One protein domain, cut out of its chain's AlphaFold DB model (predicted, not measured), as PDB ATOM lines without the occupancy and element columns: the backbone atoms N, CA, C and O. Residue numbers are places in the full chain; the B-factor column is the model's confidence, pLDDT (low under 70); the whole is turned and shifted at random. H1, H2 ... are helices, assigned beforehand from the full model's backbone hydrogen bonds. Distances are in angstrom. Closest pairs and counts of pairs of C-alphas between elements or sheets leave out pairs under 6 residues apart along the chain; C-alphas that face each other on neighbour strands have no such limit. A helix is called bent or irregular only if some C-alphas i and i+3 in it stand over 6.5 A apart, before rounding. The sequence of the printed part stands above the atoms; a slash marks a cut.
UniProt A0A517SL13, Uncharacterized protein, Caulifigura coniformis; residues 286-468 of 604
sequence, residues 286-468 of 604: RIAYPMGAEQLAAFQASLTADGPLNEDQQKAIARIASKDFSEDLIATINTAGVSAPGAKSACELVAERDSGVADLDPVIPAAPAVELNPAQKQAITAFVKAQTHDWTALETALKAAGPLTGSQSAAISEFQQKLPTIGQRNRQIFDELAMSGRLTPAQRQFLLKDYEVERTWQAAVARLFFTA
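This is residues 286 to 468 of the 604 residues of an uncharacterized protein of Caulifigura coniformis (UniProt A0A517SL13). What shape do these atoms make? Two lobes of helices lie end to end, one with H1, H2, H8 and residues 443 to 454 of H9, the other with H3, H5, H6 and H7, and from the second a thin arm, residues 337 to 373, reaches far out with H4 near its tip. Residues 456 to 468, of which 456 to 467 belong to H9, stick out from the first lobe. What is it made of? The printed part has 183 residues with nine named helices, H1 to H9 in that order, and no named strand, an all helix class. How spread out is it? It is elongated, spanning 83 by 47 by 28 A, and only just loose, close to extended, with a radius of gyration of the C-alphas of 24.0 A.

How do the first two helices stand? H1, residues 293 to 304, and H2, residues 311 to 321, are close but not clearly touching; their closest C-alphas, of Leu 296 and Ala 321, are 7.2 A apart. What does the next helix touch? H3, residues 326 to 336, touches H5, residues 374 to 385, at a steep tilt of 47 degrees, closest at C-alphas 326 and 381, 5.6 A, and H7, residues 406 to 418, at 42 degrees, closest at C-alphas 336 and 408, 5.1 A. H5 and H6, residues 391 to 401, form a helical hairpin at a shallow tilt of 20 degrees, closest at C-alphas 376 and 398, 5.4 A. H4, residues 346 to 354, touches no helix; before it in the chain, residues 342 to 343 form a short antiparallel pairing with residues 363 to 364, which follow it. What do the last helices touch? H8, residues 422 to 436, touches H2 at a shallow tilt of 23 degrees, opposite ways, closest at C-alphas 433 and 313, 5.3 A. H9, residues 441 to 467, touches H8 with residues 444 to 454 alone, closest at C-alphas 451 and 423, 4.0 A, and only just touches H1, with 3 pairs of C-alphas within 8 A. Every O i to N i+4 pair is within hydrogen-bond range in H1 to H8, and 21 of 23 in H9.

Where do the helices begin and end? H1 begins at C-alpha 293 (36.378, 28.709, -52.554), and H9 ends at C-alpha 467 (20.019, 46.684, -15.483). Which are longest? H9 measures 36.5 A, H8 21.2 A and H7 18.8 A; H9 is irregular, with C-alphas 447 and 450 7.4 A apart and a kink of 48 degrees near residue 448.

How large is it? The two C-alphas farthest apart, of Gly 307 and Gly 356, are 83.3 A apart. Is anything missing or uncertain? The printed part has no cut, the link from H4 to H5 is long, and residues 286 to 288 are under pLDDT 70.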
ATOM      1  N   ARG A 286      25.834  31.269 -38.065       68.12
ATOM      2  CA  ARG A 286      26.556  31.588 -39.300       68.12
ATOM      3  C   ARG A 286      28.024  31.237 -39.102       68.12
ATOM      4  O   ARG A 286      28.784  32.008 -38.517       68.12
ATOM      5  N   ILE A 287      28.406  30.041 -39.533       65.31
ATOM      6  CA  ILE A 287      29.741  29.532 -39.244       65.31
ATOM      7  C   ILE A 287      30.809  30.374 -39.953       65.31
ATOM      8  O   ILE A 287      30.690  30.773 -41.109       65.31
ATOM      9  N   ALA A 288      31.879  30.641 -39.213       65.50
ATOM     10  CA  ALA A 288      33.059  31.358 -39.655       65.50
ATOM     11  C   ALA A 288      33.915  30.596 -40.695       65.50
ATOM     12  O   ALA A 288      34.434  31.220 -41.624       65.50
ATOM     13  N   TYR A 289      34.080  29.282 -40.536       75.81
ATOM     14  CA  TYR A 289      34.969  28.432 -41.336       75.81
ATOM     15  C   TYR A 289      34.365  27.037 -41.563       75.81
ATOM     16  O   TYR A 289      33.587  26.610 -40.719       75.81
ATOM     17  N   PRO A 290      34.773  26.296 -42.604       82.00
ATOM     18  CA  PRO A 290      35.649  26.746 -43.678       82.00
ATOM     19  C   PRO A 290      34.931  27.740 -44.601       82.00
ATOM     20  O   PRO A 290      33.727  27.644 -44.822       82.00
ATOM     21  N   MET A 291      35.667  28.707 -45.149       86.44
ATOM     22  CA  MET A 291      35.151  29.512 -46.258       86.44
ATOM     23  C   MET A 291      35.146  28.655 -47.525       86.44
ATOM     24  O   MET A 291      36.166  28.053 -47.872       86.44
ATOM     25  N   GLY A 292      34.028  28.645 -48.252       81.88
ATOM     26  CA  GLY A 292      33.995  28.070 -49.596       81.88
ATOM     27  C   GLY A 292      34.975  28.789 -50.534       81.88
ATOM     28  O   GLY A 292      35.334  29.942 -50.296       81.88
ATOM     29  N   ALA A 293      35.393  28.139 -51.624       83.19
ATOM     30  CA  ALA A 293      36.378  28.709 -52.554       83.19
ATOM     31  C   ALA A 293      35.959  30.089 -53.102       83.19
ATOM     32  O   ALA A 293      36.766  31.014 -53.139       83.19
ATOM     33  N   GLU A 294      34.680  30.253 -53.452       84.31
ATOM     34  CA  GLU A 294      34.119  31.530 -53.917       84.31
ATOM     35  C   GLU A 294      34.101  32.598 -52.817       84.31
ATOM     36  O   GLU A 294      34.468  33.748 -53.057       84.31
ATOM     37  N   GLN A 295      33.727  32.218 -51.590       85.56
ATOM     38  CA  GLN A 295      33.710  33.123 -50.437       85.56
ATOM     39  C   GLN A 295      35.123  33.600 -50.090       85.56
ATOM     40  O   GLN A 295      35.326  34.784 -49.824       85.56
ATOM     41  N   LEU A 296      36.102  32.694 -50.130       88.75
ATOM     42  CA  LEU A 296      37.506  33.012 -49.906       88.75
ATOM     43  C   LEU A 296      38.039  33.948 -50.997       88.75
ATOM     44  O   LEU A 296      38.685  34.941 -50.672       88.75
ATOM     45  N   ALA A 297      37.728  33.675 -52.266       88.69
ATOM     46  CA  ALA A 297      38.131  34.529 -53.380       88.69
ATOM     47  C   ALA A 297      37.530  35.940 -53.259       88.69
ATOM     48  O   ALA A 297      38.251  36.929 -53.390       88.69
ATOM     49  N   ALA A 298      36.238  36.051 -52.930       89.69
ATOM     50  CA  ALA A 298      35.569  37.335 -52.715       89.69
ATOM     51  C   ALA A 298      36.141  38.099 -51.506       89.69
ATOM     52  O   ALA A 298      36.340  39.318 -51.565       89.69
ATOM     53  N   PHE A 299      36.443  37.386 -50.416       91.38
ATOM     54  CA  PHE A 299      37.070  37.957 -49.226       91.38
ATOM     55  C   PHE A 299      38.476  38.487 -49.530       91.38
ATOM     56  O   PHE A 299      38.796  39.623 -49.184       91.38
ATOM     57  N   GLN A 300      39.297  37.697 -50.225       91.25
ATOM     58  CA  GLN A 300      40.641  38.095 -50.637       91.25
ATOM     59  C   GLN A 300      40.608  39.278 -51.605       91.25
ATOM     60  O   GLN A 300      41.362  40.221 -51.396       91.25
ATOM     61  N   ALA A 301      39.711  39.273 -52.595       91.50
ATOM     62  CA  ALA A 301      39.548  40.378 -53.541       91.50
ATOM     63  C   ALA A 301      39.178  41.691 -52.836       91.50
ATOM     64  O   ALA A 301      39.737  42.741 -53.143       91.50
ATOM     65  N   SER A 302      38.282  41.628 -51.847       92.19
ATOM     66  CA  SER A 302      37.907  42.802 -51.046       92.19
ATOM     67  C   SER A 302      39.075  43.320 -50.205       92.19
ATOM     68  O   SER A 302      39.224  44.524 -50.020       92.19
ATOM     69  N   LEU A 303      39.922  42.421 -49.700       91.88
ATOM     70  CA  LEU A 303      41.052  42.775 -48.846       91.88
ATOM     71  C   LEU A 303      42.263  43.301 -49.640       91.88
ATOM     72  O   LEU A 303      43.019  44.128 -49.130       91.88
ATOM     73  N   THR A 304      42.466  42.843 -50.876       91.12
ATOM     74  CA  THR A 304      43.576  43.286 -51.738       91.12
ATOM     75  C   THR A 304      43.239  44.505 -52.596       91.12
ATOM     76  O   THR A 304      44.145  45.071 -53.209       91.12
ATOM     77  N   ALA A 305      41.977  44.951 -52.603       90.50
ATOM     78  CA  ALA A 305      41.522  46.120 -53.359       90.50
ATOM     79  C   ALA A 305      42.334  47.395 -53.050       90.50
ATOM     80  O   ALA A 305      42.654  48.156 -53.960       90.50
ATOM     81  N   ASP A 306      42.724  47.590 -51.786       86.25
ATOM     82  CA  ASP A 306      43.436  48.786 -51.304       86.25
ATOM     83  C   ASP A 306      44.939  48.558 -51.051       86.25
ATOM     84  O   ASP A 306      45.590  49.350 -50.363       86.25
ATOM     85  N   GLY A 307      45.508  47.466 -51.569       86.69
ATOM     86  CA  GLY A 307      46.944  47.199 -51.500       86.69
ATOM     87  C   GLY A 307      47.305  45.711 -51.443       86.69
ATOM     88  O   GLY A 307      46.525  44.893 -50.951       86.69
ATOM     89  N   PRO A 308      48.507  45.336 -51.919       91.38
ATOM     90  CA  PRO A 308      48.939  43.945 -51.937       91.38
ATOM     91  C   PRO A 308      49.205  43.412 -50.524       91.38
ATOM     92  O   PRO A 308      49.692  44.131 -49.651       91.38
ATOM     93  N   LEU A 309      48.937  42.121 -50.330       90.94
ATOM     94  CA  LEU A 309      49.327  41.363 -49.139       90.94
ATOM     95  C   LEU A 309      50.588  40.553 -49.432       90.94
ATOM     96  O   LEU A 309      50.734  40.022 -50.536       90.94
ATOM     97  N   ASN A 310      51.471  40.422 -48.444       92.38
ATOM     98  CA  ASN A 310      52.665  39.589 -48.580       92.38
ATOM     99  C   ASN A 310      52.329  38.084 -48.519       92.38
ATOM    100  O   ASN A 310      51.202  37.682 -48.220       92.38
ATOM    101  N   GLU A 311      53.315  37.239 -48.818       92.62
ATOM    102  CA  GLU A 311      53.119  35.788 -48.892       92.62
ATOM    103  C   GLU A 311      52.689  35.178 -47.545       92.62
ATOM    104  O   GLU A 311      51.794  34.334 -47.503       92.62
ATOM    105  N   ASP A 312      53.261  35.643 -46.432       91.94
ATOM    106  CA  ASP A 312      52.924  35.158 -45.087       91.94
ATOM    107  C   ASP A 312      51.493  35.533 -44.683       91.94
ATOM    108  O   ASP A 312      50.765  34.728 -44.101       91.94
ATOM    109  N   GLN A 313      51.055  36.737 -45.049       93.31
ATOM    110  CA  GLN A 313      49.691  37.226 -44.867       93.31
ATOM    111  C   GLN A 313      48.688  36.391 -45.679       93.31
ATOM    112  O   GLN A 313      47.652  35.979 -45.152       93.31
ATOM    113  N   GLN A 314      49.004  36.073 -46.937       91.31
ATOM    114  CA  GLN A 314      48.161  35.209 -47.770       91.31
ATOM    115  C   GLN A 314      48.070  33.782 -47.208       91.31
ATOM    116  O   GLN A 314      46.974  33.219 -47.133       91.31
ATOM    117  N   LYS A 315      49.194  33.218 -46.739       91.25
ATOM    118  CA  LYS A 315      49.234  31.908 -46.068       91.25
ATOM    119  C   LYS A 315      48.410  31.895 -44.780       91.25
ATOM    120  O   LYS A 315      47.696  30.923 -44.536       91.25
ATOM    121  N   ALA A 316      48.477  32.960 -43.979       91.12
ATOM    122  CA  ALA A 316      47.687  33.091 -42.756       91.12
ATOM    123  C   ALA A 316      46.182  33.078 -43.061       91.12
ATOM    124  O   ALA A 316      45.450  32.288 -42.466       91.12
ATOM    125  N   ILE A 317      45.729  33.864 -44.048       91.38
ATOM    126  CA  ILE A 317      44.321  33.866 -44.481       91.38
ATOM    127  C   ILE A 317      43.897  32.472 -44.928       91.38
ATOM    128  O   ILE A 317      42.869  31.993 -44.463       91.38
ATOM    129  N   ALA A 318      44.677  31.814 -45.790       88.19
ATOM    130  CA  ALA A 318      44.341  30.487 -46.297       88.19
ATOM    131  C   ALA A 318      44.204  29.465 -45.159       88.19
ATOM    132  O   ALA A 318      43.179  28.800 -45.065       88.19
ATOM    133  N   ARG A 319      45.189  29.404 -44.252       90.38
ATOM    134  CA  ARG A 319      45.182  28.497 -43.092       90.38
ATOM    135  C   ARG A 319      43.965  28.710 -42.200       90.38
ATOM    136  O   ARG A 319      43.345  27.749 -41.756       90.38
ATOM    137  N   ILE A 320      43.674  29.969 -41.889       89.25
ATOM    138  CA  ILE A 320      42.578  30.335 -41.001       89.25
ATOM    139  C   ILE A 320      41.236  30.032 -41.685       89.25
ATOM    140  O   ILE A 320      40.389  29.358 -41.105       89.25
ATOM    141  N   ALA A 321      41.066  30.473 -42.934       86.44
ATOM    142  CA  ALA A 321      39.843  30.312 -43.711       86.44
ATOM    143  C   ALA A 321      39.510  28.853 -44.044       86.44
ATOM    144  O   ALA A 321      38.334  28.523 -44.163       86.44
ATOM    145  N   SER A 322      40.515  27.985 -44.183       85.88
ATOM    146  CA  SER A 322      40.339  26.567 -44.502       85.88
ATOM    147  C   SER A 322      40.207  25.669 -43.270       85.88
ATOM    148  O   SER A 322      40.300  24.451 -43.409       85.88
ATOM    149  N   LYS A 323      40.078  26.233 -42.061       86.69
ATOM    150  CA  LYS A 323      39.960  25.431 -40.843       86.69
ATOM    151  C   LYS A 323      38.662  24.616 -40.879       86.69
ATOM    152  O   LYS A 323      37.571  25.170 -40.776       86.69
ATOM    153  N   ASP A 324      38.808  23.306 -41.025       88.12
ATOM    154  CA  ASP A 324      37.724  22.327 -41.001       88.12
ATOM    155  C   ASP A 324      37.517  21.832 -39.562       88.12
ATOM    156  O   ASP A 324      38.483  21.511 -38.872       88.12
ATOM    157  N   PHE A 325      36.266  21.802 -39.110       90.12
ATOM    158  CA  PHE A 325      35.884  21.374 -37.764       90.12
ATOM    159  C   PHE A 325      35.099  20.048 -37.756       90.12
ATOM    160  O   PHE A 325      34.568  19.660 -36.717       90.12
ATOM    161  N   SER A 326      35.017  19.343 -38.892       92.06
ATOM    162  CA  SER A 326      34.277  18.078 -39.025       92.06
ATOM    163  C   SER A 326      34.769  17.029 -38.029       92.06
ATOM    164  O   SER A 326      33.963  16.444 -37.312       92.06
ATOM    165  N   GLU A 327      36.088  16.829 -37.942       93.62
ATOM    166  CA  GLU A 327      36.699  15.862 -37.019       93.62
ATOM    167  C   GLU A 327      36.467  16.249 -35.554       93.62
ATOM    168  O   GLU A 327      36.093  15.398 -34.748       93.62
ATOM    169  N   ASP A 328      36.597  17.536 -35.217       93.50
ATOM    170  CA  ASP A 328      36.342  18.039 -33.862       93.50
ATOM    171  C   ASP A 328      34.876  17.807 -33.453       93.50
ATOM    172  O   ASP A 328      34.594  17.389 -32.325       93.50
ATOM    173  N   LEU A 329      33.931  18.034 -34.372       94.00
ATOM    174  CA  LEU A 329      32.505  17.798 -34.145       94.00
ATOM    175  C   LEU A 329      32.198  16.298 -34.017       94.00
ATOM    176  O   LEU A 329      31.501  15.900 -33.084       94.00
ATOM    177  N   ILE A 330      32.752  15.453 -34.892       96.00
ATOM    178  CA  ILE A 330      32.596  13.991 -34.823       96.00
ATOM    179  C   ILE A 330      33.148  13.455 -33.500       96.00
ATOM    180  O   ILE A 330      32.472  12.678 -32.824       96.00
ATOM    181  N   ALA A 331      34.347  13.884 -33.101       96.00
ATOM    182  CA  ALA A 331      34.964  13.484 -31.842       96.00
ATOM    183  C   ALA A 331      34.120  13.927 -30.639       96.00
ATOM    184  O   ALA A 331      33.899  13.135 -29.722       96.00
ATOM    185  N   THR A 332      33.592  15.152 -30.668       95.12
ATOM    186  CA  THR A 332      32.711  15.689 -29.620       95.12
ATOM    187  C   THR A 332      31.435  14.854 -29.482       95.12
ATOM    188  O   THR A 332      31.072  14.459 -28.374       95.12
ATOM    189  N   ILE A 333      30.783  14.515 -30.599       95.62
ATOM    190  CA  ILE A 333      29.558  13.706 -30.597       95.62
ATOM    191  C   ILE A 333      29.844  12.263 -30.158       95.62
ATOM    192  O   ILE A 333      29.116  11.716 -29.335       95.62
ATOM    193  N   ASN A 334      30.909  11.631 -30.652       95.38
ATOM    194  CA  ASN A 334      31.257  10.268 -30.236       95.38
ATOM    195  C   ASN A 334      31.600  10.202 -28.745       95.38
ATOM    196  O   ASN A 334      31.129   9.305 -28.055       95.38
ATOM    197  N   THR A 335      32.342  11.187 -28.232       94.44
ATOM    198  CA  THR A 335      32.658  11.282 -26.798       94.44
ATOM    199  C   THR A 335      31.383  11.397 -25.962       94.44
ATOM    200  O   THR A 335      31.247  10.713 -24.955       94.44
ATOM    201  N   ALA A 336      30.406  12.191 -26.411       93.50
ATOM    202  CA  ALA A 336      29.102  12.308 -25.754       93.50
ATOM    203  C   ALA A 336      28.211  11.054 -25.896       93.50
ATOM    204  O   ALA A 336      27.217  10.920 -25.183       93.50
ATOM    205  N   GLY A 337      28.545  10.151 -26.822       90.69
ATOM    206  CA  GLY A 337      27.903   8.847 -26.990       90.69
ATOM    207  C   GLY A 337      28.415   7.774 -26.026       90.69
ATOM    208  O   GLY A 337      27.798   6.712 -25.922       90.69
ATOM    209  N   VAL A 338      29.515   8.037 -25.313       89.62
ATOM    210  CA  VAL A 338      30.039   7.147 -24.274       89.62
ATOM    211  C   VAL A 338      29.204   7.327 -23.009       89.62
ATOM    212  O   VAL A 338      29.186   8.398 -22.406       89.62
ATOM    213  N   SER A 339      28.507   6.267 -22.601       83.31
ATOM    214  CA  SER A 339      27.767   6.262 -21.339       83.31
ATOM    215  C   SER A 339      28.712   5.934 -20.186       83.31
ATOM    216  O   SER A 339      29.490   4.985 -20.268       83.31
ATOM    217  N   ALA A 340      28.644   6.704 -19.103       80.56
ATOM    218  CA  ALA A 340      29.280   6.329 -17.845       80.56
ATOM    219  C   ALA A 340      28.400   5.302 -17.104       80.56
ATOM    220  O   ALA A 340      27.175   5.340 -17.263       80.56
ATOM    221  N   PRO A 341      28.986   4.390 -16.307       84.50
ATOM    222  CA  PRO A 341      28.203   3.558 -15.401       84.50
ATOM    223  C   PRO A 341      27.403   4.450 -14.442       84.50
ATOM    224  O   PRO A 341      27.904   5.467 -13.957       84.50
ATOM    225  N   GLY A 342      26.144   4.084 -14.218       84.88
ATOM    226  CA  GLY A 342      25.266   4.759 -13.268       84.88
ATOM    227  C   GLY A 342      25.405   4.175 -11.864       84.88
ATOM    228  O   GLY A 342      26.050   3.146 -11.668       84.88
ATOM    229  N   ALA A 343      24.760   4.811 -10.891       87.12
ATOM    230  CA  ALA A 343      24.574   4.258  -9.554       87.12
ATOM    231  C   ALA A 343      23.100   3.883  -9.374       87.12
ATOM    232  O   ALA A 343      22.228   4.673  -9.748       87.12
ATOM    233  N   LYS A 344      22.833   2.697  -8.823       89.62
ATOM    234  CA  LYS A 344      21.488   2.313  -8.389       89.62
ATOM    235  C   LYS A 344      21.034   3.229  -7.265       89.62
ATOM    236  O   LYS A 344      21.843   3.694  -6.456       89.62
ATOM    237  N   SER A 345      19.735   3.481  -7.219       91.38
ATOM    238  CA  SER A 345      19.139   4.250  -6.139       91.38
ATOM    239  C   SER A 345      19.141   3.449  -4.833       91.38
ATOM    240  O   SER A 345      19.219   2.215  -4.831       91.38
ATOM    241  N   ALA A 346      19.057   4.133  -3.693       91.25
ATOM    242  CA  ALA A 346      19.021   3.445  -2.407       91.25
ATOM    243  C   ALA A 346      17.754   2.589  -2.288       91.25
ATOM    244  O   ALA A 346      17.797   1.486  -1.745       91.25
ATOM    245  N   CYS A 347      16.635   3.058  -2.846       92.56
ATOM    246  CA  CYS A 347      15.406   2.275  -2.881       92.56
ATOM    247  C   CYS A 347      15.482   1.046  -3.794       92.56
ATOM    248  O   CYS A 347      14.887   0.022  -3.456       92.56
ATOM    249  N   GLU A 348      16.215   1.108  -4.907       93.12
ATOM    250  CA  GLU A 348      16.469  -0.067  -5.751       93.12
ATOM    251  C   GLU A 348      17.275  -1.126  -4.988       93.12
ATOM    252  O   GLU A 348      16.898  -2.296  -4.972       93.12
ATOM    253  N   LEU A 349      18.325  -0.712  -4.271       92.69
ATOM    254  CA  LEU A 349      19.145  -1.613  -3.456       92.69
ATOM    255  C   LEU A 349      18.368  -2.223  -2.283       92.69
ATOM    256  O   LEU A 349      18.534  -3.403  -1.978       92.69
ATOM    257  N   VAL A 350      17.488  -1.445  -1.645       92.56
ATOM    258  CA  VAL A 350      16.562  -1.952  -0.620       92.56
ATOM    259  C   VAL A 350      15.610  -2.990  -1.215       92.56
ATOM    260  O   VAL A 350      15.435  -4.053  -0.629       92.56
ATOM    261  N   ALA A 351      15.043  -2.735  -2.397       93.12
ATOM    262  CA  ALA A 351      14.160  -3.692  -3.060       93.12
ATOM    263  C   ALA A 351      14.888  -4.996  -3.440       93.12
ATOM    264  O   ALA A 351      14.339  -6.081  -3.250       93.12
ATOM    265  N   GLU A 352      16.131  -4.914  -3.928       92.62
ATOM    266  CA  GLU A 352      16.964  -6.085  -4.228       92.62
ATOM    267  C   GLU A 352      17.272  -6.893  -2.961       92.62
ATOM    268  O   GLU A 352      17.060  -8.111  -2.938       92.62
ATOM    269  N   ARG A 353      17.677  -6.219  -1.879       94.12
ATOM    270  CA  ARG A 353      17.900  -6.836  -0.563       94.12
ATOM    271  C   ARG A 353      16.652  -7.569  -0.077       94.12
ATOM    272  O   ARG A 353      16.732  -8.737   0.298       94.12
ATOM    273  N   ASP A 354      15.502  -6.901  -0.112       92.62
ATOM    274  CA  ASP A 354      14.230  -7.433   0.385       92.62
ATOM    275  C   ASP A 354      13.695  -8.574  -0.505       92.62
ATOM    276  O   ASP A 354      12.951  -9.437  -0.038       92.62
ATOM    277  N   SER A 355      14.123  -8.632  -1.772       91.94
ATOM    278  CA  SER A 355      13.875  -9.756  -2.688       91.94
ATOM    279  C   SER A 355      14.808 -10.960  -2.481       91.94
ATOM    280  O   SER A 355      14.630 -11.993  -3.128       91.94
ATOM    281  N   GLY A 356      15.780 -10.858  -1.565       90.12
ATOM    282  CA  GLY A 356      16.694 -11.940  -1.195       90.12
ATOM    283  C   GLY A 356      18.043 -11.944  -1.925       90.12
ATOM    284  O   GLY A 356      18.737 -12.962  -1.892       90.12
ATOM    285  N   VAL A 357      18.439 -10.842  -2.576       90.06
ATOM    286  CA  VAL A 357      19.778 -10.696  -3.178       90.06
ATOM    287  C   VAL A 357      20.824 -10.524  -2.069       90.06
ATOM    288  O   VAL A 357      20.733  -9.603  -1.261       90.06
ATOM    289  N   ALA A 358      21.813 -11.422  -2.014       81.81
ATOM    290  CA  ALA A 358      22.808 -11.459  -0.936       81.81
ATOM    291  C   ALA A 358      23.977 -10.473  -1.118       81.81
ATOM    292  O   ALA A 358      24.524 -10.001  -0.125       81.81
ATOM    293  N   ASP A 359      24.359 -10.180  -2.365       87.44
ATOM    294  CA  ASP A 359      25.450  -9.262  -2.707       87.44
ATOM    295  C   ASP A 359      24.893  -8.128  -3.571       87.44
ATOM    296  O   ASP A 359      24.497  -8.339  -4.719       87.44
ATOM    297  N   LEU A 360      24.758  -6.947  -2.967       88.19
ATOM    298  CA  LEU A 360      24.152  -5.782  -3.601       88.19
ATOM    299  C   LEU A 360      25.203  -5.060  -4.444       88.19
ATOM    300  O   LEU A 360      26.123  -4.454  -3.900       88.19
ATOM    301  N   ASP A 361      25.038  -5.083  -5.765       87.88
ATOM    302  CA  ASP A 361      25.865  -4.294  -6.680       87.88
ATOM    303  C   ASP A 361      25.259  -2.888  -6.850       87.88
ATOM    304  O   ASP A 361      24.175  -2.770  -7.440       87.88
ATOM    305  N   PRO A 362      25.916  -1.819  -6.353       86.44
ATOM    306  CA  PRO A 362      25.427  -0.448  -6.472       86.44
ATOM    307  C   PRO A 362      25.582   0.130  -7.881       86.44
ATOM    308  O   PRO A 362      25.160   1.262  -8.118       86.44
ATOM    309  N   VAL A 363      26.197  -0.592  -8.818       89.00
ATOM    310  CA  VAL A 363      26.517  -0.072 -10.147       89.00
ATOM    311  C   VAL A 363      25.444  -0.469 -11.158       89.00
ATOM    312  O   VAL A 363      25.095  -1.637 -11.322       89.00
ATOM    313  N   ILE A 364      24.949   0.521 -11.900       85.50
ATOM    314  CA  ILE A 364      24.224   0.279 -13.146       85.50
ATOM    315  C   ILE A 364      25.281   0.192 -14.253       85.50
ATOM    316  O   ILE A 364      25.985   1.183 -14.491       85.50
ATOM    317  N   PRO A 365      25.430  -0.956 -14.937       83.44
ATOM    318  CA  PRO A 365      26.435  -1.103 -15.979       83.44
ATOM    319  C   PRO A 365      26.220  -0.065 -17.082       83.44
ATOM    320  O   PRO A 365      25.089   0.248 -17.460       83.44
ATOM    321  N   ALA A 366      27.323   0.475 -17.601       84.44
ATOM    322  CA  ALA A 366      27.273   1.443 -18.686       84.44
ATOM    323  C   ALA A 366      26.577   0.832 -19.910       84.44
ATOM    324  O   ALA A 366      26.920  -0.269 -20.351       84.44
ATOM    325  N   ALA A 367      25.622   1.565 -20.481       83.75
ATOM    326  CA  ALA A 367      25.055   1.197 -21.768       83.75
ATOM    327  C   ALA A 367      26.161   1.182 -22.848       83.75
ATOM    328  O   ALA A 367      27.122   1.955 -22.749       83.75
ATOM    329  N   PRO A 368      26.041   0.336 -23.890       86.38
ATOM    330  CA  PRO A 368      26.983   0.335 -25.002       86.38
ATOM    331  C   PRO A 368      27.141   1.738 -25.598       86.38
ATOM    332  O   PRO A 368      26.155   2.457 -25.772       86.38
ATOM    333  N   ALA A 369      28.378   2.120 -25.917       88.56
ATOM    334  CA  ALA A 369      28.653   3.414 -26.527       88.56
ATOM    335  C   ALA A 369      27.938   3.537 -27.881       88.56
ATOM    336  O   ALA A 369      27.967   2.619 -28.703       88.56
ATOM    337  N   VAL A 370      27.306   4.688 -28.115       92.31
ATOM    338  CA  VAL A 370      26.655   5.003 -29.391       92.31
ATOM    339  C   VAL A 370      27.619   5.833 -30.228       92.31
ATOM    340  O   VAL A 370      27.735   7.043 -30.043       92.31
ATOM    341  N   GLU A 371      28.324   5.185 -31.151       93.75
ATOM    342  CA  GLU A 371      29.211   5.865 -32.096       93.75
ATOM    343  C   GLU A 371      28.491   6.249 -33.389       93.75
ATOM    344  O   GLU A 371      27.612   5.535 -33.879       93.75
ATOM    345  N   LEU A 372      28.917   7.364 -33.984       95.69
ATOM    346  CA  LEU A 372      28.422   7.797 -35.281       95.69
ATOM    347  C   LEU A 372      28.826   6.819 -36.386       95.69
ATOM    348  O   LEU A 372      30.005   6.490 -36.567       95.69
ATOM    349  N   ASN A 373      27.848   6.424 -37.194       95.88
ATOM    350  CA  ASN A 373      28.064   5.561 -38.345       95.88
ATOM    351  C   ASN A 373      28.661   6.336 -39.548       95.88
ATOM    352  O   ASN A 373      28.713   7.572 -39.541       95.88
ATOM    353  N   PRO A 374      29.125   5.649 -40.610       97.12
ATOM    354  CA  PRO A 374      29.711   6.314 -41.776       97.12
ATOM    355  C   PRO A 374      28.777   7.318 -42.471       97.12
ATOM    356  O   PRO A 374      29.247   8.363 -42.916       97.12
ATOM    357  N   ALA A 375      27.468   7.046 -42.529       95.50
ATOM    358  CA  ALA A 375      26.493   7.949 -43.143       95.50
ATOM    359  C   ALA A 375      26.321   9.242 -42.327       95.50
ATOM    360  O   ALA A 375      26.292  10.334 -42.890       95.50
ATOM    361  N   GLN A 376      26.289   9.136 -40.997       96.81
ATOM    362  CA  GLN A 376      26.259  10.273 -40.079       96.81
ATOM    363  C   GLN A 376      27.544  11.109 -40.175       96.81
ATOM    364  O   GLN A 376      27.476  12.333 -40.283       96.81
ATOM    365  N   LYS A 377      28.720  10.464 -40.216       96.69
ATOM    366  CA  LYS A 377      30.007  11.156 -40.425       96.69
ATOM    367  C   LYS A 377      30.035  11.888 -41.770       96.69
ATOM    368  O   LYS A 377      30.446  13.042 -41.832       96.69
ATOM    369  N   GLN A 378      29.535  11.259 -42.834       95.19
ATOM    370  CA  GLN A 378      29.427  11.890 -44.147       95.19
ATOM    371  C   GLN A 378      28.464  13.086 -44.138       95.19
ATOM    372  O   GLN A 378      28.777  14.109 -44.748       95.19
ATOM    373  N   ALA A 379      27.328  12.986 -43.439       94.75
ATOM    374  CA  ALA A 379      26.387  14.093 -43.279       94.75
ATOM    375  C   ALA A 379      27.034  15.293 -42.568       94.75
ATOM    376  O   ALA A 379      26.845  16.426 -43.006       94.75
ATOM    377  N   ILE A 380      27.858  15.052 -41.539       94.38
ATOM    378  CA  ILE A 380      28.641  16.104 -40.870       94.38
ATOM    379  C   ILE A 380      29.624  16.745 -41.848       94.38
ATOM    380  O   ILE A 380      29.609  17.960 -42.010       94.38
ATOM    381  N   THR A 381      30.429  15.957 -42.561       92.44
ATOM    382  CA  THR A 381      31.395  16.501 -43.530       92.44
ATOM    383  C   THR A 381      30.710  17.303 -44.642       92.44
ATOM    384  O   THR A 381      31.223  18.335 -45.077       92.44
ATOM    385  N   ALA A 382      29.542  16.854 -45.113       90.50
ATOM    386  CA  ALA A 382      28.745  17.578 -46.099       90.50
ATOM    387  C   ALA A 382      28.196  18.893 -45.527       90.50
ATOM    388  O   ALA A 382      28.267  19.923 -46.194       90.50
ATOM    389  N   PHE A 383      27.714  18.869 -44.283       90.81
ATOM    390  CA  PHE A 383      27.262  20.054 -43.563       90.81
ATOM    391  C   PHE A 383      28.382  21.080 -43.397       90.81
ATOM    392  O   PHE A 383      28.186  22.241 -43.736       90.81
ATOM    393  N   VAL A 384      29.574  20.673 -42.953       88.75
ATOM    394  CA  VAL A 384      30.700  21.599 -42.757       88.75
ATOM    395  C   VAL A 384      31.099  22.284 -44.067       88.75
ATOM    396  O   VAL A 384      31.392  23.478 -44.066       88.75
ATOM    397  N   LYS A 385      31.038  21.566 -45.192       83.81
ATOM    398  CA  LYS A 385      31.354  22.092 -46.531       83.81
ATOM    399  C   LYS A 385      30.221  22.892 -47.181       83.81
ATOM    400  O   LYS A 385      30.439  23.467 -48.249       83.81
ATOM    401  N   ALA A 386      29.025  22.911 -46.596       80.88
ATOM    402  CA  ALA A 386      27.900  23.659 -47.137       80.88
ATOM    403  C   ALA A 386      28.150  25.176 -47.063       80.88
ATOM    404  O   ALA A 386      28.853  25.668 -46.182       80.88
ATOM    405  N   GLN A 387      27.545  25.934 -47.984       70.06
ATOM    406  CA  GLN A 387      27.627  27.401 -47.966       70.06
ATOM    407  C   GLN A 387      26.814  28.025 -46.820       70.06
ATOM    408  O   GLN A 387      27.160  29.106 -46.343       70.06
ATOM    409  N   THR A 388      25.737  27.358 -46.397       71.69
ATOM    410  CA  THR A 388      24.868  27.772 -45.292       71.69
ATOM    411  C   THR A 388      24.652  26.610 -44.340       71.69
ATOM    412  O   THR A 388      24.327  25.502 -44.770       71.69
ATOM    413  N   HIS A 389      24.779  26.881 -43.046       80.12
ATOM    414  CA  HIS A 389      24.726  25.869 -41.999       80.12
ATOM    415  C   HIS A 389      23.402  25.944 -41.242       80.12
ATOM    416  O   HIS A 389      23.173  26.871 -40.469       80.12
ATOM    417  N   ASP A 390      22.546  24.945 -41.443       84.94
ATOM    418  CA  ASP A 390      21.353  24.726 -40.625       84.94
ATOM    419  C   ASP A 390      21.594  23.565 -39.649       84.94
ATOM    420  O   ASP A 390      21.572  22.388 -40.015       84.94
ATOM    421  N   TRP A 391      21.855  23.915 -38.390       86.75
ATOM    422  CA  TRP A 391      22.115  22.962 -37.307       86.75
ATOM    423  C   TRP A 391      20.906  22.078 -36.986       86.75
ATOM    424  O   TRP A 391      21.077  20.919 -36.611       86.75
ATOM    425  N   THR A 392      19.692  22.593 -37.187       87.44
ATOM    426  CA  THR A 392      18.453  21.837 -36.965       87.44
ATOM    427  C   THR A 392      18.282  20.784 -38.056       87.44
ATOM    428  O   THR A 392      17.939  19.631 -37.777       87.44
ATOM    429  N   ALA A 393      18.580  21.155 -39.304       89.94
ATOM    430  CA  ALA A 393      18.594  20.219 -40.421       89.94
ATOM    431  C   ALA A 393      19.683  19.148 -40.254       89.94
ATOM    432  O   ALA A 393      19.411  17.975 -40.510       89.94
ATOM    433  N   LEU A 394      20.878  19.516 -39.771       92.44
ATOM    434  CA  LEU A 394      21.935  18.550 -39.453       92.44
ATOM    435  C   LEU A 394      21.459  17.534 -38.415       92.44
ATOM    436  O   LEU A 394      21.562  16.333 -38.652       92.44
ATOM    437  N   GLU A 395      20.923  17.988 -37.281       93.44
ATOM    438  CA  GLU A 395      20.467  17.081 -36.225       93.44
ATOM    439  C   GLU A 395      19.355  16.145 -36.729       93.44
ATOM    440  O   GLU A 395      19.357  14.948 -36.435       93.44
ATOM    441  N   THR A 396      18.444  16.668 -37.554       94.31
ATOM    442  CA  THR A 396      17.388  15.875 -38.200       94.31
ATOM    443  C   THR A 396      17.977  14.813 -39.132       94.31
ATOM    444  O   THR A 396      17.576  13.650 -39.074       94.31
ATOM    445  N   ALA A 397      18.965  15.179 -39.953       94.25
ATOM    446  CA  ALA A 397      19.649  14.253 -40.850       94.25
ATOM    447  C   ALA A 397      20.425  13.168 -40.083       94.25
ATOM    448  O   ALA A 397      20.401  12.001 -40.470       94.25
ATOM    449  N   LEU A 398      21.063  13.525 -38.963       96.12
ATOM    450  CA  LEU A 398      21.787  12.579 -38.111       96.12
ATOM    451  C   LEU A 398      20.860  11.550 -37.463       96.12
ATOM    452  O   LEU A 398      21.199  10.366 -37.459       96.12
ATOM    453  N   LYS A 399      19.693  11.985 -36.969       95.38
ATOM    454  CA  LYS A 399      18.657  11.101 -36.408       95.38
ATOM    455  C   LYS A 399      18.031  10.194 -37.466       95.38
ATOM    456  O   LYS A 399      17.687   9.056 -37.169       95.38
ATOM    457  N   ALA A 400      17.894  10.678 -38.701       94.88
ATOM    458  CA  ALA A 400      17.410   9.867 -39.816       94.88
ATOM    459  C   ALA A 400      18.440   8.812 -40.264       94.88
ATOM    460  O   ALA A 400      18.063   7.721 -40.685       94.88
ATOM    461  N   ALA A 401      19.735   9.126 -40.167       93.81
ATOM    462  CA  ALA A 401      20.822   8.248 -40.593       93.81
ATOM    463  C   ALA A 401      21.234   7.195 -39.545       93.81
ATOM    464  O   ALA A 401      21.942   6.249 -39.893       93.81
ATOM    465  N   GLY A 402      20.839   7.336 -38.276       93.12
ATOM    466  CA  GLY A 402      21.187   6.389 -37.215       93.12
ATOM    467  C   GLY A 402      20.785   6.854 -35.811       93.12
ATOM    468  O   GLY A 402      20.257   7.956 -35.651       93.12
ATOM    469  N   PRO A 403      21.035   6.029 -34.775       93.19
ATOM    470  CA  PRO A 403      20.775   6.412 -33.391       93.19
ATOM    471  C   PRO A 403      21.614   7.635 -32.995       93.19
ATOM    472  O   PRO A 403      22.781   7.752 -33.370       93.19
ATOM    473  N   LEU A 404      21.000   8.540 -32.234       93.88
ATOM    474  CA  LEU A 404      21.631   9.734 -31.672       93.88
ATOM    475  C   LEU A 404      21.062   9.960 -30.267       93.88
ATOM    476  O   LEU A 404      19.845  10.074 -30.105       93.88
ATOM    477  N   THR A 405      21.919   9.984 -29.247       92.75
ATOM    478  CA  THR A 405      21.486  10.129 -27.848       92.75
ATOM    479  C   THR A 405      21.179  11.587 -27.489       92.75
ATOM    480  O   THR A 405      21.616  12.522 -28.158       92.75
ATOM    481  N   GLY A 406      20.456  11.811 -26.384       90.69
ATOM    482  CA  GLY A 406      20.206  13.166 -25.875       90.69
ATOM    483  C   GLY A 406      21.493  13.921 -25.518       90.69
ATOM    484  O   GLY A 406      21.614  15.107 -25.819       90.69
ATOM    485  N   SER A 407      22.487  13.224 -24.953       90.69
ATOM    486  CA  SER A 407      23.817  13.782 -24.666       90.69
ATOM    487  C   SER A 407      24.543  14.206 -25.942       90.69
ATOM    488  O   SER A 407      25.176  15.258 -25.973       90.69
ATOM    489  N   GLN A 408      24.403  13.431 -27.020       94.62
ATOM    490  CA  GLN A 408      24.955  13.772 -28.330       94.62
ATOM    491  C   GLN A 408      24.290  15.013 -28.933       94.62
ATOM    492  O   GLN A 408      24.993  15.914 -29.384       94.62
ATOM    493  N   SER A 409      22.960  15.114 -28.874       93.75
ATOM    494  CA  SER A 409      22.237  16.332 -29.269       93.75
ATOM    495  C   SER A 409      22.675  17.559 -28.456       93.75
ATOM    496  O   SER A 409      22.912  18.628 -29.021       93.75
ATOM    497  N   ALA A 410      22.851  17.413 -27.138       91.81
ATOM    498  CA  ALA A 410      23.346  18.492 -26.282       91.81
ATOM    499  C   ALA A 410      24.776  18.916 -26.660       91.81
ATOM    500  O   ALA A 410      25.060  20.112 -26.740       91.81
ATOM    501  N   ALA A 411      25.646  17.952 -26.971       93.62
ATOM    502  CA  ALA A 411      27.018  18.206 -27.394       93.62
ATOM    503  C   ALA A 411      27.093  18.973 -28.727       93.62
ATOM    504  O   ALA A 411      27.941  19.851 -28.871       93.62
ATOM    505  N   ILE A 412      26.178  18.716 -29.672       92.88
ATOM    506  CA  ILE A 412      26.056  19.500 -30.917       92.88
ATOM    507  C   ILE A 412      25.734  20.966 -30.596       92.88
ATOM    508  O   ILE A 412      26.399  21.873 -31.100       92.88
ATOM    509  N   SER A 413      24.749  21.210 -29.726       88.31
ATOM    510  CA  SER A 413      24.368  22.571 -29.328       88.31
ATOM    511  C   SER A 413      25.498  23.293 -28.582       88.31
ATOM    512  O   SER A 413      25.775  24.465 -28.845       88.31
ATOM    513  N   GLU A 414      26.201  22.603 -27.683       88.38
ATOM    514  CA  GLU A 414      27.349  23.168 -26.970       88.38
ATOM    515  C   GLU A 414      28.504  23.492 -27.927       88.38
ATOM    516  O   GLU A 414      29.122  24.555 -27.827       88.38
ATOM    517  N   PHE A 415      28.770  22.609 -28.893       90.50
ATOM    518  CA  PHE A 415      29.777  22.832 -29.923       90.50
ATOM    519  C   PHE A 415      29.450  24.075 -30.759       90.50
ATOM    520  O   PHE A 415      30.306  24.945 -30.929       90.50
ATOM    521  N   GLN A 416      28.194  24.223 -31.192       86.69
ATOM    522  CA  GLN A 416      27.718  25.411 -31.903       86.69
ATOM    523  C   GLN A 416      27.977  26.697 -31.101       86.69
ATOM    524  O   GLN A 416      28.412  27.708 -31.653       86.69
ATOM    525  N   GLN A 417      27.765  26.675 -29.782       82.31
ATOM    526  CA  GLN A 417      28.015  27.835 -28.922       82.31
ATOM    527  C   GLN A 417      29.506  28.175 -28.770       82.31
ATOM    528  O   GLN A 417      29.826  29.295 -28.374       82.31
ATOM    529  N   LYS A 418      30.427  27.261 -29.082       85.12
ATOM    530  CA  LYS A 418      31.877  27.510 -29.032       85.12
ATOM    531  C   LYS A 418      32.439  28.047 -30.349       85.12
ATOM    532  O   LYS A 418      33.566  28.544 -30.359       85.12
ATOM    533  N   LEU A 419      31.675  27.980 -31.440       85.56
ATOM    534  CA  LEU A 419      32.123  28.479 -32.735       85.56
ATOM    535  C   LEU A 419      32.261  30.011 -32.742       85.56
ATOM    536  O   LEU A 419      31.451  30.718 -32.123       85.56
ATOM    537  N   PRO A 420      33.284  30.545 -33.436       86.81
ATOM    538  CA  PRO A 420      33.450  31.979 -33.579       86.81
ATOM    539  C   PRO A 420      32.417  32.562 -34.548       86.81
ATOM    540  O   PRO A 420      32.029  31.921 -35.527       86.81
ATOM    541  N   THR A 421      32.012  33.806 -34.300       88.12
ATOM    542  CA  THR A 421      31.228  34.608 -35.255       88.12
ATOM    543  C   THR A 421      32.090  35.068 -36.433       88.12
ATOM    544  O   THR A 421      33.323  35.040 -36.373       88.12
ATOM    545  N   ILE A 422      31.456  35.577 -37.493       87.62
ATOM    546  CA  ILE A 422      32.150  36.222 -38.622       87.62
ATOM    547  C   ILE A 422      33.007  37.416 -38.156       87.62
ATOM    548  O   ILE A 422      34.133  37.576 -38.632       87.62
ATOM    549  N   GLY A 423      32.540  38.230 -37.202       89.75
ATOM    550  CA  GLY A 423      33.346  39.317 -36.648       89.75
ATOM    551  C   GLY A 423      34.579  38.810 -35.901       89.75
ATOM    552  O   GLY A 423      35.692  39.269 -36.153       89.75
ATOM    553  N   GLN A 424      34.418  37.810 -35.029       90.56
ATOM    554  CA  GLN A 424      35.533  37.198 -34.288       90.56
ATOM    555  C   GLN A 424      36.561  36.547 -35.219       90.56
ATOM    556  O   GLN A 424      37.768  36.690 -35.024       90.56
ATOM    557  N   ARG A 425      36.076  35.892 -36.270       91.19
ATOM    558  CA  ARG A 425      36.872  35.334 -37.356       91.19
ATOM    559  C   ARG A 425      37.756  36.377 -38.033       91.19
ATOM    560  O   ARG A 425      38.968  36.206 -38.152       91.19
ATOM    561  N   ASN A 426      37.143  37.463 -38.498       92.12
ATOM    562  CA  ASN A 426      37.842  38.518 -39.226       92.12
ATOM    563  C   ASN A 426      38.813  39.270 -38.298       92.12
ATOM    564  O   ASN A 426      39.903  39.649 -38.725       92.12
ATOM    565  N   ARG A 427      38.473  39.390 -37.007       94.25
ATOM    566  CA  ARG A 427      39.370  39.887 -35.958       94.25
ATOM    567  C   ARG A 427      40.603  38.994 -35.778       94.25
ATOM    568  O   ARG A 427      41.705  39.530 -35.698       94.25
ATOM    569  N   GLN A 428      40.439  37.668 -35.768       93.44
ATOM    570  CA  GLN A 428      41.568  36.731 -35.725       93.44
ATOM    571  C   GLN A 428      42.465  36.889 -36.961       93.44
ATOM    572  O   GLN A 428      43.685  36.971 -36.824       93.44
ATOM    573  N   ILE A 429      41.868  36.991 -38.155       93.62
ATOM    574  CA  ILE A 429      42.614  37.258 -39.394       93.62
ATOM    575  C   ILE A 429      43.403  38.565 -39.255       93.62
ATOM    576  O   ILE A 429      44.603  38.572 -39.500       93.62
ATOM    577  N   PHE A 430      42.776  39.654 -38.804       95.44
ATOM    578  CA  PHE A 430      43.467  40.926 -38.572       95.44
ATOM    579  C   PHE A 430      44.689  40.777 -37.664       95.44
ATOM    580  O   PHE A 430      45.738  41.334 -37.986       95.44
ATOM    581  N   ASP A 431      44.564  40.060 -36.543       94.75
ATOM    582  CA  ASP A 431      45.653  39.941 -35.571       94.75
ATOM    583  C   ASP A 431      46.865  39.243 -36.187       94.75
ATOM    584  O   ASP A 431      47.986  39.740 -36.076       94.75
ATOM    585  N   GLU A 432      46.643  38.153 -36.919       94.56
ATOM    586  CA  GLU A 432      47.724  37.447 -37.608       94.56
ATOM    587  C   GLU A 432      48.316  38.273 -38.760       94.56
ATOM    588  O   GLU A 432      49.534  38.315 -38.941       94.56
ATOM    589  N   LEU A 433      47.481  38.987 -39.518       94.25
ATOM    590  CA  LEU A 433      47.947  39.827 -40.618       94.25
ATOM    591  C   LEU A 433      48.785  41.019 -40.146       94.25
ATOM    592  O   LEU A 433      49.760  41.370 -40.813       94.25
ATOM    593  N   ALA A 434      48.413  41.626 -39.018       93.19
ATOM    594  CA  ALA A 434      49.124  42.750 -38.417       93.19
ATOM    595  C   ALA A 434      50.474  42.335 -37.809       93.19
ATOM    596  O   ALA A 434      51.398  43.147 -37.765       93.19
ATOM    597  N   MET A 435      50.605  41.080 -37.364       92.31
ATOM    598  CA  MET A 435      51.884  40.513 -36.915       92.31
ATOM    599  C   MET A 435      52.826  40.219 -38.089       92.31
ATOM    600  O   MET A 435      54.034  40.410 -37.963       92.31
ATOM    601  N   SER A 436      52.278  39.796 -39.231       90.00
ATOM    602  CA  SER A 436      53.048  39.395 -40.419       90.00
ATOM    603  C   SER A 436      53.353  40.539 -41.396       90.00
ATOM    604  O   SER A 436      54.122  40.354 -42.340       90.00
ATOM    605  N   GLY A 437      52.761  41.727 -41.226       89.94
ATOM    606  CA  GLY A 437      52.994  42.858 -42.126       89.94
ATOM    607  C   GLY A 437      52.143  44.096 -41.834       89.94
ATOM    608  O   GLY A 437      51.276  44.105 -40.963       89.94
ATOM    609  N   ARG A 438      52.390  45.182 -42.579       91.25
ATOM    610  CA  ARG A 438      51.593  46.416 -42.477       91.25
ATOM    611  C   ARG A 438      50.251  46.246 -43.190       91.25
ATOM    612  O   ARG A 438      50.200  45.658 -44.263       91.25
ATOM    613  N   LEU A 439      49.197  46.821 -42.612       93.50
ATOM    614  CA  LEU A 439      47.851  46.864 -43.190       93.50
ATOM    615  C   LEU A 439      47.414  48.308 -43.447       93.50
ATOM    616  O   LEU A 439      47.598  49.191 -42.593       93.50
ATOM    617  N   THR A 440      46.789  48.550 -44.599       94.69
ATOM    618  CA  THR A 440      46.217  49.864 -44.923       94.69
ATOM    619  C   THR A 440      45.030  50.181 -44.001       94.69
ATOM    620  O   THR A 440      44.429  49.271 -43.424       94.69
ATOM    621  N   PRO A 441      44.672  51.462 -43.790       94.88
ATOM    622  CA  PRO A 441      43.491  51.815 -43.000       94.88
ATOM    623  C   PRO A 441      42.203  51.138 -43.498       94.88
ATOM    624  O   PRO A 441      41.433  50.646 -42.678       94.88
ATOM    625  N   ALA A 442      42.019  51.038 -44.819       94.62
ATOM    626  CA  ALA A 442      40.862  50.386 -45.430       94.62
ATOM    627  C   ALA A 442      40.821  48.875 -45.142       94.62
ATOM    628  O   ALA A 442      39.790  48.358 -44.719       94.62
ATOM    629  N   GLN A 443      41.961  48.178 -45.242       94.69
ATOM    630  CA  GLN A 443      42.070  46.760 -44.866       94.69
ATOM    631  C   GLN A 443      41.725  46.530 -43.392       94.69
ATOM    632  O   GLN A 443      41.000  45.597 -43.050       94.69
ATOM    633  N   ARG A 444      42.221  47.402 -42.506       94.88
ATOM    634  CA  ARG A 444      41.917  47.329 -41.071       94.88
ATOM    635  C   ARG A 444      40.427  47.527 -40.809       94.88
ATOM    636  O   ARG A 444      39.839  46.739 -40.076       94.88
ATOM    637  N   GLN A 445      39.816  48.528 -41.440       94.81
ATOM    638  CA  GLN A 445      38.382  48.785 -41.331       94.81
ATOM    639  C   GLN A 445      37.557  47.603 -41.856       94.81
ATOM    640  O   GLN A 445      36.627  47.163 -41.186       94.81
ATOM    641  N   PHE A 446      37.917  47.047 -43.014       94.19
ATOM    642  CA  PHE A 446      37.231  45.894 -43.594       94.19
ATOM    643  C   PHE A 446      37.240  44.676 -42.661       94.19
ATOM    644  O   PHE A 446      36.209  44.023 -42.507       94.19
ATOM    645  N   LEU A 447      38.375  44.392 -42.015       94.19
ATOM    646  CA  LEU A 447      38.520  43.246 -41.115       94.19
ATOM    647  C   LEU A 447      37.849  43.450 -39.749       94.19
ATOM    648  O   LEU A 447      37.437  42.476 -39.124       94.19
ATOM    649  N   LEU A 448      37.756  44.691 -39.265       95.44
ATOM    650  CA  LEU A 448      37.268  44.982 -37.913       95.44
ATOM    651  C   LEU A 448      35.802  45.425 -37.853       95.44
ATOM    652  O   LEU A 448      35.201  45.287 -36.790       95.44
ATOM    653  N   LYS A 449      35.203  45.894 -38.958       93.31
ATOM    654  CA  LYS A 449      33.841  46.466 -38.970       93.31
ATOM    655  C   LYS A 449      32.789  45.579 -38.292       93.31
ATOM    656  O   LYS A 449      32.030  46.061 -37.457       93.31
ATOM    657  N   ASP A 450      32.771  44.280 -38.596       90.69
ATOM    658  CA  ASP A 450      31.754  43.362 -38.069       90.69
ATOM    659  C   ASP A 450      31.983  43.128 -36.571       90.69
ATOM    660  O   ASP A 450      31.051  43.156 -35.772       90.69
ATOM    661  N   TYR A 451      33.252  42.994 -36.171       92.06
ATOM    662  CA  TYR A 451      33.644  42.836 -34.775       92.06
ATOM    663  C   TYR A 451      33.305  44.070 -33.924       92.06
ATOM    664  O   TYR A 451      32.901  43.933 -32.772       92.06
ATOM    665  N   GLU A 452      33.449  45.280 -34.466       92.81
ATOM    666  CA  GLU A 452      33.103  46.524 -33.768       92.81
ATOM    667  C   GLU A 452      31.594  46.643 -33.518       92.81
ATOM    668  O   GLU A 452      31.177  46.997 -32.407       92.81
ATOM    669  N   VAL A 453      30.776  46.284 -34.511       91.62
ATOM    670  CA  VAL A 453      29.313  46.238 -34.370       91.62
ATOM    671  C   VAL A 453      28.908  45.163 -33.356       91.62
ATOM    672  O   VAL A 453      28.155  45.452 -32.425       91.62
ATOM    673  N   GLU A 454      29.469  43.953 -33.455       91.75
ATOM    674  CA  GLU A 454      29.242  42.870 -32.490       91.75
ATOM    675  C   GLU A 454      29.639  43.270 -31.062       91.75
ATOM    676  O   GLU A 454      28.905  43.002 -30.112       91.75
ATOM    677  N   ARG A 455      30.782  43.938 -30.884       92.25
ATOM    678  CA  ARG A 455      31.249  44.399 -29.570       92.25
ATOM    679  C   ARG A 455      30.312  45.448 -28.977       92.25
ATOM    680  O   ARG A 455      30.046  45.412 -27.776       92.25
ATOM    681  N   THR A 456      29.822  46.370 -29.801       92.50
ATOM    682  CA  THR A 456      28.876  47.411 -29.375       92.50
ATOM    683  C   THR A 456      27.543  46.789 -28.957       92.50
ATOM    684  O   THR A 456      27.036  47.089 -27.875       92.50
ATOM    685  N   TRP A 457      27.039  45.831 -29.739       92.94
ATOM    686  CA  TRP A 457      25.869  45.025 -29.393       92.94
ATOM    687  C   TRP A 457      26.050  44.263 -28.075       92.94
ATOM    688  O   TRP A 457      25.233  44.384 -27.162       92.94
ATOM    689  N   GLN A 458      27.157  43.534 -27.918       93.25
ATOM    690  CA  GLN A 458      27.456  42.793 -26.690       93.25
ATOM    691  C   GLN A 458      27.566  43.714 -25.471       93.25
ATOM    692  O   GLN A 458      27.157  43.330 -24.374       93.25
ATOM    693  N   ALA A 459      28.093  44.929 -25.641       92.81
ATOM    694  CA  ALA A 459      28.123  45.931 -24.586       92.81
ATOM    695  C   ALA A 459      26.707  46.401 -24.214       92.81
ATOM    696  O   ALA A 459      26.401  46.495 -23.025       92.81
ATOM    697  N   ALA A 460      25.825  46.629 -25.193       94.38
ATOM    698  CA  ALA A 460      24.424  46.963 -24.941       94.38
ATOM    699  C   ALA A 460      23.681  45.829 -24.213       94.38
ATOM    700  O   ALA A 460      23.038  46.082 -23.194       94.38
ATOM    701  N   VAL A 461      23.855  44.576 -24.649       95.00
ATOM    702  CA  VAL A 461      23.294  43.390 -23.977       95.00
ATOM    703  C   VAL A 461      23.865  43.220 -22.568       95.00
ATOM    704  O   VAL A 461      23.134  42.877 -21.645       95.00
ATOM    705  N   ALA A 462      25.153  43.501 -22.350       92.81
ATOM    706  CA  ALA A 462      25.747  43.466 -21.014       92.81
ATOM    707  C   ALA A 462      25.167  44.553 -20.098       92.81
ATOM    708  O   ALA A 462      24.868  44.269 -18.940       92.81
ATOM    709  N   ARG A 463      24.966  45.780 -20.602       93.06
ATOM    710  CA  ARG A 463      24.269  46.841 -19.856       93.06
ATOM    711  C   ARG A 463      22.855  46.400 -19.493       93.06
ATOM    712  O   ARG A 463      22.476  46.513 -18.336       93.06
ATOM    713  N   LEU A 464      22.119  45.838 -20.451       94.56
ATOM    714  CA  LEU A 464      20.771  45.318 -20.231       94.56
ATOM    715  C   LEU A 464      20.751  44.215 -19.170       94.56
ATOM    716  O   LEU A 464      19.917  44.262 -18.276       94.56
ATOM    717  N   PHE A 465      21.698  43.281 -19.227       93.12
ATOM    718  CA  PHE A 465      21.854  42.213 -18.243       93.12
ATOM    719  C   PHE A 465      22.038  42.751 -16.821       93.12
ATOM    720  O   PHE A 465      21.366  42.290 -15.906       93.12
ATOM    721  N   PHE A 466      22.907  43.749 -16.631       88.69
ATOM    722  CA  PHE A 466      23.099  44.362 -15.314       88.69
ATOM    723  C   PHE A 466      21.889  45.191 -14.869       88.69
ATOM    724  O   PHE A 466      21.547  45.163 -13.694       88.69
ATOM    725  N   THR A 467      21.225  45.898 -15.787       90.62
ATOM    726  CA  THR A 467      20.019  46.684 -15.483       90.62
ATOM    727  C   THR A 467      18.825  45.795 -15.127       90.62
ATOM    728  O   THR A 467      18.020  46.169 -14.280       90.62
ATOM    729  N   ALA A 468      18.714  44.622 -15.756       91.38
ATOM    730  CA  ALA A 468      17.660  43.640 -15.508       91.38
ATOM    731  C   ALA A 468      17.924  42.751 -14.279       91.38
ATOM    732  O   ALA A 468      17.104  41.888 -13.968       91.38
TER     733      ALA A 468